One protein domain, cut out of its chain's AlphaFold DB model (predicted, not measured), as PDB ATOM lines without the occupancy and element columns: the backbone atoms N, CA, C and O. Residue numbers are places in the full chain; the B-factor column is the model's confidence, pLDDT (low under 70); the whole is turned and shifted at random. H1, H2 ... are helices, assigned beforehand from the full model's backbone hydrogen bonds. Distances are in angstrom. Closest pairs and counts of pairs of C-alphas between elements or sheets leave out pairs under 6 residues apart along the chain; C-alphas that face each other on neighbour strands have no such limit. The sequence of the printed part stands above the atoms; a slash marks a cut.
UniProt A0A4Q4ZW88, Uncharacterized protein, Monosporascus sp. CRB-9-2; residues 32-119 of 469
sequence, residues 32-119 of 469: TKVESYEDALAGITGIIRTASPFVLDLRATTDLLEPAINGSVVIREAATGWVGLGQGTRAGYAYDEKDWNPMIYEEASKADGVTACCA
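Overview. This is residues 32 to 119 of the 469 residues of an uncharacterized protein of Monosporascus sp. CRB-9-2 (UniProt A0A4Q4ZW88). With little regular structure, the domain is one long helix, H2, with short H1 packed on its last part and short H3 and H4 near its first end. Two long unnamed stretches join these parts; the second makes a wide loop, of which residues 80 to 85 stick out. The 88 printed residues include four named helices, H1 to H4, and no named strand: all helix, loose, radius of gyration of the C-alphas 15.6 A, flat, spanning 41 by 37 by 17 A.

Along the chain. H1 is residues 34 to 37, from C-alpha 34 at (-54.622, -33.219, 17.902). H2 is residues 65 to 79, 21.2 A long. H3 is residues 105 to 108. H4 is residues 113 to 117, ending at C-alpha 117 (-37.894, -23.755, 5.568).

Arrangement. H1 touches H2 at residues 74 to 78 alone; their closest C-alphas, Val 34 and Val 74, are 5.4 A apart. H4 is close to H2 but not clearly touching, C-alphas of Leu 65 and Ala 116 closest at 7.3 A. H3 and H4 are likewise close but not clearly touching, C-alphas of Ala 108 and Ala 116 closest at 4.7 A. H2 and H3 are only just apart, closest 8.2 A. In H2 and H4 every O i to N i+4 pair is within hydrogen-bond range; H1 and H3 are too short for one.

Size, cuts and confidence. The farthest C-alphas, Asp 39 and Gly 92, are 46.1 A apart. The printed part has no cut. Links H1 to H2 and H2 to H3 are long. Residues 80 to 99 have pLDDT under 70.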
ATOM      1  N   THR A  32     -51.139 -27.668  15.301       94.69
ATOM      2  CA  THR A  32     -50.169 -28.335  16.183       94.69
ATOM      3  C   THR A  32     -50.830 -29.060  17.357       94.69
ATOM      4  O   THR A  32     -50.142 -29.530  18.258       94.69
ATOM      5  N   LYS A  33     -52.163 -29.168  17.342       94.31
ATOM      6  CA  LYS A  33     -52.979 -29.790  18.386       94.31
ATOM      7  C   LYS A  33     -53.866 -30.877  17.800       94.31
ATOM      8  O   LYS A  33     -54.507 -30.649  16.776       94.31
ATOM      9  N   VAL A  34     -53.893 -32.051  18.427       92.94
ATOM     10  CA  VAL A  34     -54.622 -33.219  17.902       92.94
ATOM     11  C   VAL A  34     -56.130 -33.011  17.995       92.94
ATOM     12  O   VAL A  34     -56.857 -33.334  17.059       92.94
ATOM     13  N   GLU A  35     -56.572 -32.343  19.060       94.19
ATOM     14  CA  GLU A  35     -57.965 -31.987  19.313       94.19
ATOM     15  C   GLU A  35     -58.549 -31.076  18.220       94.19
ATOM     16  O   GLU A  35     -59.747 -31.103  17.957       94.19
ATOM     17  N   SER A  36     -57.706 -30.319  17.503       94.81
ATOM     18  CA  SER A  36     -58.138 -29.482  16.375       94.81
ATOM     19  C   SER A  36     -58.608 -30.288  15.157       94.81
ATOM     20  O   SER A  36     -59.126 -29.697  14.209       94.81
ATOM     21  N   TYR A  37     -58.388 -31.607  15.141       94.50
ATOM     22  CA  TYR A  37     -58.690 -32.483  14.009       94.50
ATOM     23  C   TYR A  37     -59.784 -33.519  14.286       94.50
ATOM     24  O   TYR A  37     -60.180 -34.203  13.345       94.50
ATOM     25  N   GLU A  38     -60.300 -33.632  15.514       90.88
ATOM     26  CA  GLU A  38     -61.262 -34.683  15.898       90.88
ATOM     27  C   GLU A  38     -62.477 -34.736  14.958       90.88
ATOM     28  O   GLU A  38     -62.779 -35.785  14.385       90.88
ATOM     29  N   ASP A  39     -63.095 -33.583  14.693       92.38
ATOM     30  CA  ASP A  39     -64.241 -33.476  13.782       92.38
ATOM     31  C   ASP A  39     -63.854 -33.675  12.306       92.38
ATOM     32  O   ASP A  39     -64.656 -34.130  11.493       92.38
ATOM     33  N   ALA A  40     -62.619 -33.319  11.934       93.75
ATOM     34  CA  ALA A  40     -62.157 -33.343  10.546       93.75
ATOM     35  C   ALA A  40     -61.810 -34.753  10.051       93.75
ATOM     36  O   ALA A  40     -61.810 -34.988   8.841       93.75
ATOM     37  N   LEU A  41     -61.482 -35.666  10.967       92.88
ATOM     38  CA  LEU A  41     -61.042 -37.027  10.652       92.88
ATOM     39  C   LEU A  41     -62.172 -38.064  10.742       92.88
ATOM     40  O   LEU A  41     -61.983 -39.220  10.362       92.88
ATOM     41  N   ALA A  42     -63.360 -37.674  11.204       91.62
ATOM     42  CA  ALA A  42     -64.500 -38.573  11.291       91.62
ATOM     43  C   ALA A  42     -64.976 -39.015   9.891       91.62
ATOM     44  O   ALA A  42     -65.465 -38.216   9.095       91.62
ATOM     45  N   GLY A  43     -64.856 -40.314   9.597       91.25
ATOM     46  CA  GLY A  43     -65.405 -40.927   8.381       91.25
ATOM     47  C   GLY A  43     -64.608 -40.693   7.093       91.25
ATOM     48  O   GLY A  43     -65.128 -40.976   6.014       91.25
ATOM     49  N   ILE A  44     -63.367 -40.202   7.172       93.75
ATOM     50  CA  ILE A  44     -62.506 -40.026   5.991       93.75
ATOM     51  C   ILE A  44     -61.658 -41.274   5.718       93.75
ATOM     52  O   ILE A  44     -61.247 -41.984   6.633       93.75
ATOM     53  N   THR A  45     -61.365 -41.531   4.445       92.81
ATOM     54  CA  THR A  45     -60.563 -42.683   3.992       92.81
ATOM     55  C   THR A  45     -59.118 -42.327   3.641       92.81
ATOM     56  O   THR A  45     -58.292 -43.219   3.472       92.81
ATOM     57  N   GLY A  46     -58.796 -41.037   3.536       91.62
ATOM     58  CA  GLY A  46     -57.461 -40.554   3.203       91.62
ATOM     59  C   GLY A  46     -57.236 -39.127   3.692       91.62
ATOM     60  O   GLY A  46     -58.177 -38.344   3.810       91.62
ATOM     61  N   ILE A  47     -55.975 -38.796   3.980       92.62
ATOM     62  CA  ILE A  47     -55.554 -37.483   4.475       92.62
ATOM     63  C   ILE A  47     -54.518 -36.917   3.510       92.62
ATOM     64  O   ILE A  47     -53.482 -37.533   3.273       92.62
ATOM     65  N   ILE A  48     -54.777 -35.717   2.993       94.06
ATOM     66  CA  ILE A  48     -53.798 -34.932   2.237       94.06
ATOM     67  C   ILE A  48     -53.433 -33.726   3.095       94.06
ATOM     68  O   ILE A  48     -54.266 -32.850   3.338       94.06
ATOM     69  N   ARG A  49     -52.187 -33.677   3.569       92.06
ATOM     70  CA  ARG A  49     -51.684 -32.556   4.361       92.06
ATOM     71  C   ARG A  49     -50.887 -31.603   3.478       92.06
ATOM     72  O   ARG A  49     -49.792 -31.928   3.047       92.06
ATOM     73  N   THR A  50     -51.409 -30.396   3.302       94.56
ATOM     74  CA  THR A  50     -50.715 -29.290   2.617       94.56
ATOM     75  C   THR A  50     -50.395 -28.119   3.548       94.56
ATOM     76  O   THR A  50     -49.662 -27.209   3.172       94.56
ATOM     77  N   ALA A  51     -50.926 -28.125   4.776       93.06
ATOM     78  CA  ALA A  51     -50.700 -27.064   5.747       93.06
ATOM     79  C   ALA A  51     -49.301 -27.170   6.380       93.06
ATOM     80  O   ALA A  51     -49.009 -28.117   7.116       93.06
ATOM     81  N   SER A  52     -48.476 -26.152   6.131       92.94
ATOM     82  CA  SER A  52     -47.183 -25.913   6.774       92.94
ATOM     83  C   SER A  52     -47.093 -24.435   7.168       92.94
ATOM     84  O   SER A  52     -47.606 -23.592   6.424       92.94
ATOM     85  N   PRO A  53     -46.485 -24.079   8.315       91.19
ATOM     86  CA  PRO A  53     -46.142 -22.686   8.579       91.19
ATOM     87  C   PRO A  53     -45.253 -22.161   7.443       91.19
ATOM     88  O   PRO A  53     -44.330 -22.842   7.000       91.19
ATOM     89  N   PHE A  54     -45.558 -20.961   6.958       90.88
ATOM     90  CA  PHE A  54     -44.791 -20.285   5.914       90.88
ATOM     91  C   PHE A  54     -44.495 -18.860   6.383       90.88
ATOM     92  O   PHE A  54     -45.235 -17.919   6.097       90.88
ATOM     93  N   VAL A  55     -43.450 -18.735   7.203       89.44
ATOM     94  CA  VAL A  55     -42.985 -17.473   7.787       89.44
ATOM     95  C   VAL A  55     -41.536 -17.277   7.355       89.44
ATOM     96  O   VAL A  55     -40.671 -18.051   7.750       89.44
ATOM     97  N   LEU A  56     -41.283 -16.273   6.513       86.75
ATOM     98  CA  LEU A  56     -39.940 -15.986   5.988       86.75
ATOM     99  C   LEU A  56     -39.142 -15.032   6.889       86.75
ATOM    100  O   LEU A  56     -37.916 -15.092   6.913       86.75
ATOM    101  N   ASP A  57     -39.831 -14.173   7.643       87.44
ATOM    102  CA  ASP A  57     -39.222 -13.296   8.648       87.44
ATOM    103  C   ASP A  57     -39.166 -14.027   9.995       87.44
ATOM    104  O   ASP A  57     -40.084 -13.936  10.816       87.44
ATOM    105  N   LEU A  58     -38.119 -14.832  10.186       83.25
ATOM    106  CA  LEU A  58     -37.937 -15.603  11.412       83.25
ATOM    107  C   LEU A  58     -37.410 -14.718  12.536       83.25
ATOM    108  O   LEU A  58     -36.261 -14.279  12.516       83.25
ATOM    109  N   ARG A  59     -38.239 -14.518  13.563       82.56
ATOM    110  CA  ARG A  59     -37.805 -13.919  14.832       82.56
ATOM    111  C   ARG A  59     -37.264 -14.975  15.782       82.56
ATOM    112  O   ARG A  59     -36.296 -14.718  16.494       82.56
ATOM    113  N   ALA A  60     -37.884 -16.152  15.776       84.38
ATOM    114  CA  ALA A  60     -37.441 -17.318  16.514       84.38
ATOM    115  C   ALA A  60     -37.702 -18.602  15.718       84.38
ATOM    116  O   ALA A  60     -38.585 -18.699  14.871       84.38
ATOM    117  N   THR A  61     -36.930 -19.630  16.029       76.44
ATOM    118  CA  THR A  61     -37.001 -20.958  15.400       76.44
ATOM    119  C   THR A  61     -38.295 -21.688  15.742       76.44
ATOM    120  O   THR A  61     -38.797 -22.489  14.950       76.44
ATOM    121  N   THR A  62     -38.873 -21.323  16.887       86.81
ATOM    122  CA  THR A  62     -40.203 -21.701  17.370       86.81
ATOM    123  C   THR A  62     -41.333 -21.237  16.450       86.81
ATOM    124  O   THR A  62     -42.436 -21.758  16.548       86.81
ATOM    125  N   ASP A  63     -41.090 -20.283  15.545       87.75
ATOM    126  CA  ASP A  63     -42.135 -19.749  14.661       87.75
ATOM    127  C   ASP A  63     -42.330 -20.602  13.394       87.75
ATOM    128  O   ASP A  63     -43.380 -20.529  12.752       87.75
ATOM    129  N   LEU A  64     -41.340 -21.434  13.037       91.69
ATOM    130  CA  LEU A  64     -41.343 -22.218  11.797       91.69
ATOM    131  C   LEU A  64     -41.052 -23.702  12.021       91.69
ATOM    132  O   LEU A  64     -41.863 -24.544  11.632       91.69
ATOM    133  N   LEU A  65     -39.923 -24.036  12.653       91.31
ATOM    134  CA  LEU A  65     -39.470 -25.424  12.757       91.31
ATOM    135  C   LEU A  65     -40.359 -26.228  13.708       91.31
ATOM    136  O   LEU A  65     -40.847 -27.294  13.337       91.31
ATOM    137  N   GLU A  66     -40.619 -25.711  14.911       92.31
ATOM    138  CA  GLU A  66     -41.455 -26.416  15.889       92.31
ATOM    139  C   GLU A  66     -42.898 -26.614  15.401       92.31
ATOM    140  O   GLU A  66     -43.378 -27.746  15.471       92.31
ATOM    141  N   PRO A  67     -43.595 -25.611  14.825       93.31
ATOM    142  CA  PRO A  67     -44.949 -25.815  14.328       93.31
ATOM    143  C   PRO A  67     -44.997 -26.747  13.112       93.31
ATOM    144  O   PRO A  67     -45.955 -27.510  12.969       93.31
ATOM    145  N   ALA A  68     -43.967 -26.749  12.253       92.12
ATOM    146  CA  ALA A  68     -43.877 -27.685  11.132       92.12
ATOM    147  C   ALA A  68     -43.718 -29.134  11.619       92.12
ATOM    148  O   ALA A  68     -44.445 -30.026  11.161       92.12
ATOM    149  N   ILE A  69     -42.814 -29.359  12.580       91.94
ATOM    150  CA  ILE A  69     -42.564 -30.670  13.191       91.94
ATOM    151  C   ILE A  69     -43.806 -31.138  13.952       91.94
ATOM    152  O   ILE A  69     -44.342 -32.204  13.646       91.94
ATOM    153  N   ASN A  70     -44.310 -30.328  14.882       93.38
ATOM    154  CA  ASN A  70     -45.451 -30.684  15.724       93.38
ATOM    155  C   ASN A  70     -46.709 -30.907  14.887       93.38
ATOM    156  O   ASN A  70     -47.394 -31.899  15.092       93.38
ATOM    157  N   GLY A  71     -46.971 -30.080  13.869       92.75
ATOM    158  CA  GLY A  71     -48.094 -30.320  12.961       92.75
ATOM    159  C   GLY A  71     -47.980 -31.635  12.178       92.75
ATOM    160  O   GLY A  71     -48.994 -32.242  11.842       92.75
ATOM    161  N   SER A  72     -46.756 -32.106  11.898       92.50
ATOM    162  CA  SER A  72     -46.525 -33.402  11.238       92.50
ATOM    163  C   SER A  72     -46.812 -34.559  12.174       92.50
ATOM    164  O   SER A  72     -47.496 -35.507  11.793       92.50
ATOM    165  N   VAL A  73     -46.287 -34.465  13.395       91.94
ATOM    166  CA  VAL A  73     -46.472 -35.470  14.439       91.94
ATOM    167  C   VAL A  73     -47.944 -35.579  14.800       91.94
ATOM    168  O   VAL A  73     -48.463 -36.678  14.810       91.94
ATOM    169  N   VAL A  74     -48.635 -34.459  14.979       91.81
ATOM    170  CA  VAL A  74     -50.050 -34.417  15.360       91.81
ATOM    171  C   VAL A  74     -50.948 -35.058  14.310       91.81
ATOM    172  O   VAL A  74     -51.777 -35.893  14.650       91.81
ATOM    173  N   ILE A  75     -50.774 -34.723  13.026       89.38
ATOM    174  CA  ILE A  75     -51.564 -35.355  11.957       89.38
ATOM    175  C   ILE A  75     -51.236 -36.840  11.853       89.38
ATOM    176  O   ILE A  75     -52.132 -37.649  11.626       89.38
ATOM    177  N   ARG A  76     -49.966 -37.208  12.041       88.00
ATOM    178  CA  ARG A  76     -49.571 -38.608  12.088       88.00
ATOM    179  C   ARG A  76     -50.220 -39.316  13.269       88.00
ATOM    180  O   ARG A  76     -50.819 -40.342  13.024       88.00
ATOM    181  N   GLU A  77     -50.147 -38.791  14.485       87.31
ATOM    182  CA  GLU A  77     -50.748 -39.363  15.696       87.31
ATOM    183  C   GLU A  77     -52.257 -39.528  15.541       87.31
ATOM    184  O   GLU A  77     -52.791 -40.601  15.825       87.31
ATOM    185  N   ALA A  78     -52.913 -38.518  14.968       83.19
ATOM    186  CA  ALA A  78     -54.324 -38.571  14.622       83.19
ATOM    187  C   ALA A  78     -54.639 -39.629  13.540       83.19
ATOM    188  O   ALA A  78     -55.749 -40.156  13.501       83.19
ATOM    189  N   ALA A  79     -53.668 -39.973  12.683       80.88
ATOM    190  CA  ALA A  79     -53.797 -40.955  11.604       80.88
ATOM    191  C   ALA A  79     -53.268 -42.368  11.941       80.88
ATOM    192  O   ALA A  79     -53.715 -43.343  11.335       80.88
ATOM    193  N   THR A  80     -52.335 -42.528  12.891       65.19
ATOM    194  CA  THR A  80     -51.548 -43.759  13.157       65.19
ATOM    195  C   THR A  80     -52.324 -44.923  13.772       65.19
ATOM    196  O   THR A  80     -51.732 -45.879  14.262       65.19
ATOM    197  N   GLY A  81     -53.644 -44.949  13.612       56.78
ATOM    198  CA  GLY A  81     -54.340 -46.229  13.507       56.78
ATOM    199  C   GLY A  81     -53.951 -47.031  12.248       56.78
ATOM    200  O   GLY A  81     -54.275 -48.213  12.179       56.78
ATOM    201  N   TRP A  82     -53.291 -46.423  11.246       45.06
ATOM    202  CA  TRP A  82     -53.155 -47.005   9.905       45.06
ATOM    203  C   TRP A  82     -51.792 -46.671   9.240       45.06
ATOM    204  O   TRP A  82     -51.607 -45.576   8.723       45.06
ATOM    205  N   VAL A  83     -50.885 -47.665   9.159       30.55
ATOM    206  CA  VAL A  83     -49.740 -47.790   8.202       30.55
ATOM    207  C   VAL A  83     -48.374 -47.141   8.563       30.55
ATOM    208  O   VAL A  83     -48.292 -46.054   9.130       30.55
ATOM    209  N   GLY A  84     -47.265 -47.816   8.190       34.84
ATOM    210  CA  GLY A  84     -45.879 -47.304   8.243       34.84
ATOM    211  C   GLY A  84     -44.916 -47.983   7.246       34.84
ATOM    212  O   GLY A  84     -45.151 -49.140   6.915       34.84
ATOM    213  N   LEU A  85     -43.851 -47.284   6.788       29.55
ATOM    214  CA  LEU A  85     -42.756 -47.770   5.901       29.55
ATOM    215  C   LEU A  85     -41.471 -46.878   5.952       29.55
ATOM    216  O   LEU A  85     -41.560 -45.696   6.278       29.55
ATOM    217  N   GLY A  86     -40.299 -47.438   5.580       29.80
ATOM    218  CA  GLY A  86     -38.975 -46.801   5.301       29.80
ATOM    219  C   GLY A  86     -38.038 -47.797   4.553       29.80
ATOM    220  O   GLY A  86     -38.453 -48.942   4.405       29.80
ATOM    221  N   GLN A  87     -36.790 -47.568   4.077       38.28
ATOM    222  CA  GLN A  87     -35.902 -46.418   3.751       38.28
ATOM    223  C   GLN A  87     -34.615 -46.941   2.984       38.28
ATOM    224  O   GLN A  87     -34.407 -48.152   2.939       38.28
ATOM    225  N   GLY A  88     -33.755 -46.045   2.434       40.62
ATOM    226  CA  GLY A  88     -32.296 -46.134   2.038       40.62
ATOM    227  C   GLY A  88     -31.856 -46.557   0.593       40.62
ATOM    228  O   GLY A  88     -32.420 -47.532   0.103       40.62
ATOM    229  N   THR A  89     -30.865 -46.005  -0.167       34.03
ATOM    230  CA  THR A  89     -29.733 -45.022   0.000       34.03
ATOM    231  C   THR A  89     -28.936 -44.728  -1.325       34.03
ATOM    232  O   THR A  89     -28.888 -45.611  -2.180       34.03
ATOM    233  N   ARG A  90     -28.189 -43.587  -1.380       38.94
ATOM    234  CA  ARG A  90     -27.232 -42.978  -2.386       38.94
ATOM    235  C   ARG A  90     -25.853 -43.651  -2.627       38.94
ATOM    236  O   ARG A  90     -25.418 -44.397  -1.765       38.94
ATOM    237  N   ALA A  91     -25.066 -43.428  -3.709       34.03
ATOM    238  CA  ALA A  91     -24.692 -42.189  -4.439       34.03
ATOM    239  C   ALA A  91     -24.337 -42.401  -5.948       34.03
ATOM    240  O   ALA A  91     -23.925 -43.488  -6.338       34.03
ATOM    241  N   GLY A  92     -24.461 -41.348  -6.783       56.06
ATOM    242  CA  GLY A  92     -24.510 -41.413  -8.266       56.06
ATOM    243  C   GLY A  92     -25.932 -41.236  -8.831       56.06
ATOM    244  O   GLY A  92     -26.334 -41.913  -9.768       56.06
ATOM    245  N   TYR A  93     -26.746 -40.413  -8.172       40.56
ATOM    246  CA  TYR A  93     -28.061 -40.865  -7.734       40.56
ATOM    247  C   TYR A  93     -29.153 -39.835  -7.999       40.56
ATOM    248  O   TYR A  93     -29.036 -38.671  -7.608       40.56
ATOM    249  N   ALA A  94     -30.227 -40.292  -8.633       58.53
ATOM    250  CA  ALA A  94     -31.483 -39.563  -8.720       58.53
ATOM    251  C   ALA A  94     -32.113 -39.494  -7.326       58.53
ATOM    252  O   ALA A  94     -32.155 -40.515  -6.650       58.53
ATOM    253  N   TYR A  95     -32.571 -38.310  -6.895       50.94
ATOM    254  CA  TYR A  95     -33.285 -38.189  -5.621       50.94
ATOM    255  C   TYR A  95     -34.450 -39.180  -5.590       50.94
ATOM    256  O   TYR A  95     -35.334 -39.097  -6.441       50.94
ATOM    257  N   ASP A  96     -34.427 -40.116  -4.648       67.69
ATOM    258  CA  ASP A  96     -35.539 -41.032  -4.406       67.69
ATOM    259  C   ASP A  96     -36.136 -40.786  -3.016       67.69
ATOM    260  O   ASP A  96     -35.638 -39.970  -2.239       67.69
ATOM    261  N   GLU A  97     -37.232 -41.472  -2.688       68.56
ATOM    262  CA  GLU A  97     -38.004 -41.287  -1.441       68.56
ATOM    263  C   GLU A  97     -37.193 -41.536  -0.153       68.56
ATOM    264  O   GLU A  97     -37.695 -41.407   0.967       68.56
ATOM    265  N   LYS A  98     -35.935 -41.946  -0.296       64.94
ATOM    266  CA  LYS A  98     -35.043 -42.337   0.783       64.94
ATOM    267  C   LYS A  98     -34.001 -41.267   1.085       64.94
ATOM    268  O   LYS A  98     -33.303 -41.411   2.088       64.94
ATOM    269  N   ASP A  99     -33.906 -40.229   0.259       59.72
ATOM    270  CA  ASP A  99     -33.007 -39.101   0.454       59.72
ATOM    271  C   ASP A  99     -33.594 -38.060   1.412       59.72
ATOM    272  O   ASP A  99     -34.758 -37.679   1.317       59.72
ATOM    273  N   TRP A 100     -32.756 -37.568   2.325       78.06
ATOM    274  CA  TRP A 100     -33.123 -36.574   3.338       78.06
ATOM    275  C   TRP A 100     -32.134 -35.407   3.308       78.06
ATOM    276  O   TRP A 100     -30.953 -35.593   3.017       78.06
ATOM    277  N   ASN A 101     -32.609 -34.196   3.610       76.25
ATOM    278  CA  ASN A 101     -31.769 -32.999   3.689       76.25
ATOM    279  C   ASN A 101     -30.753 -33.139   4.841       76.25
ATOM    280  O   ASN A 101     -31.188 -33.186   5.977       76.25
ATOM    281  N   PRO A 102     -29.425 -33.147   4.633       81.38
ATOM    282  CA  PRO A 102     -28.463 -33.393   5.714       81.38
ATOM    283  C   PRO A 102     -28.428 -32.316   6.817       81.38
ATOM    284  O   PRO A 102     -27.758 -32.518   7.827       81.38
ATOM    285  N   MET A 103     -29.124 -31.189   6.640       78.12
ATOM    286  CA  MET A 103     -29.184 -30.100   7.611       78.12
ATOM    287  C   MET A 103     -29.792 -30.556   8.942       78.12
ATOM    288  O   MET A 103     -30.923 -31.050   8.992       78.12
ATOM    289  N   ILE A 104     -29.042 -30.367  10.027       88.00
ATOM    290  CA  ILE A 104     -29.485 -30.694  11.389       88.00
ATOM    291  C   ILE A 104     -30.295 -29.548  12.000       88.00
ATOM    292  O   ILE A 104     -30.185 -28.394  11.582       88.00
ATOM    293  N   TYR A 105     -31.091 -29.853  13.027       86.88
ATOM    294  CA  TYR A 105     -31.964 -28.872  13.678       86.88
ATOM    295  C   TYR A 105     -31.193 -27.647  14.177       86.88
ATOM    296  O   TYR A 105     -31.618 -26.520  13.952       86.88
ATOM    297  N   GLU A 106     -30.039 -27.842  14.816       88.81
ATOM    298  CA  GLU A 106     -29.221 -26.758  15.358       88.81
ATOM    299  C   GLU A 106     -28.699 -25.820  14.262       88.81
ATOM    300  O   GLU A 106     -28.556 -24.620  14.498       88.81
ATOM    301  N   GLU A 107     -28.429 -26.351  13.070       87.88
ATOM    302  CA  GLU A 107     -28.000 -25.585  11.900       87.88
ATOM    303  C   GLU A 107     -29.178 -24.817  11.297       87.88
ATOM    304  O   GLU A 107     -29.112 -23.596  11.164       87.88
ATOM    305  N   ALA A 108     -30.298 -25.503  11.061       87.25
ATOM    306  CA  ALA A 108     -31.539 -24.898  10.585       87.25
ATOM    307  C   ALA A 108     -32.043 -23.782  11.509       87.25
ATOM    308  O   ALA A 108     -32.547 -22.761  11.052       87.25
ATOM    309  N   SER A 109     -31.864 -23.958  12.818       87.44
ATOM    310  CA  SER A 109     -32.271 -23.003  13.847       87.44
ATOM    311  C   SER A 109     -31.490 -21.678  13.792       87.44
ATOM    312  O   SER A 109     -31.903 -20.668  14.355       87.44
ATOM    313  N   LYS A 110     -30.337 -21.665  13.121       89.19
ATOM    314  CA  LYS A 110     -29.481 -20.481  12.977       89.19
ATOM    315  C   LYS A 110     -29.501 -19.917  11.560       89.19
ATOM    316  O   LYS A 110     -28.875 -18.887  11.319       89.19
ATOM    317  N   ALA A 111     -30.165 -20.604  10.639       86.94
ATOM    318  CA  ALA A 111     -30.237 -20.215   9.247       86.94
ATOM    319  C   ALA A 111     -31.303 -19.129   9.025       86.94
ATOM    320  O   ALA A 111     -32.151 -18.876   9.883       86.94
ATOM    321  N   ASP A 112     -31.260 -18.475   7.866       89.19
ATOM    322  CA  ASP A 112     -32.321 -17.559   7.452       89.19
ATOM    323  C   ASP A 112     -33.640 -18.313   7.187       89.19
ATOM    324  O   ASP A 112     -33.662 -19.539   7.063       89.19
ATOM    325  N   GLY A 113     -34.753 -17.581   7.073       81.44
ATOM    326  CA  GLY A 113     -36.082 -18.176   6.909       81.44
ATOM    327  C   GLY A 113     -36.245 -19.090   5.700       81.44
ATOM    328  O   GLY A 113     -36.957 -20.091   5.792       81.44
ATOM    329  N   VAL A 114     -35.563 -18.800   4.591       79.44
ATOM    330  CA  VAL A 114     -35.630 -19.631   3.384       79.44
ATOM    331  C   VAL A 114     -34.880 -20.936   3.623       79.44
ATOM    332  O   VAL A 114     -35.421 -22.015   3.382       79.44
ATOM    333  N   THR A 115     -33.671 -20.851   4.172       79.44
ATOM    334  CA  THR A 115     -32.848 -22.024   4.475       79.44
ATOM    335  C   THR A 115     -33.484 -22.906   5.559       79.44
ATOM    336  O   THR A 115     -33.560 -24.126   5.406       79.44
ATOM    337  N   ALA A 116     -34.029 -22.305   6.619       83.88
ATOM    338  CA  ALA A 116     -34.736 -23.014   7.684       83.88
ATOM    339  C   ALA A 116     -36.021 -23.702   7.183       83.88
ATOM    340  O   ALA A 116     -36.361 -24.782   7.665       83.88
ATOM    341  N   CYS A 117     -36.713 -23.139   6.184       83.44
ATOM    342  CA  CYS A 117     -37.894 -23.755   5.568       83.44
ATOM    343  C   CYS A 117     -37.586 -25.100   4.887       83.44
ATOM    344  O   CYS A 117     -38.466 -25.956   4.793       83.44
ATOM    345  N   CYS A 118     -36.346 -25.322   4.451       81.56
ATOM    346  CA  CYS A 118     -35.926 -26.561   3.793       81.56
ATOM    347  C   CYS A 118     -35.545 -27.684   4.777       81.56
ATOM    348  O   CYS A 118     -35.364 -28.830   4.364       81.56
ATOM    349  N   ALA A 119     -35.407 -27.384   6.070       79.38
ATOM    350  CA  ALA A 119     -34.911 -28.302   7.096       79.38
ATOM    351  C   ALA A 119     -35.913 -29.242   7.816       79.38
ATOM    352  O   ALA A 119     -35.447 -30.237   8.369       79.38
TER     353      ALA A 119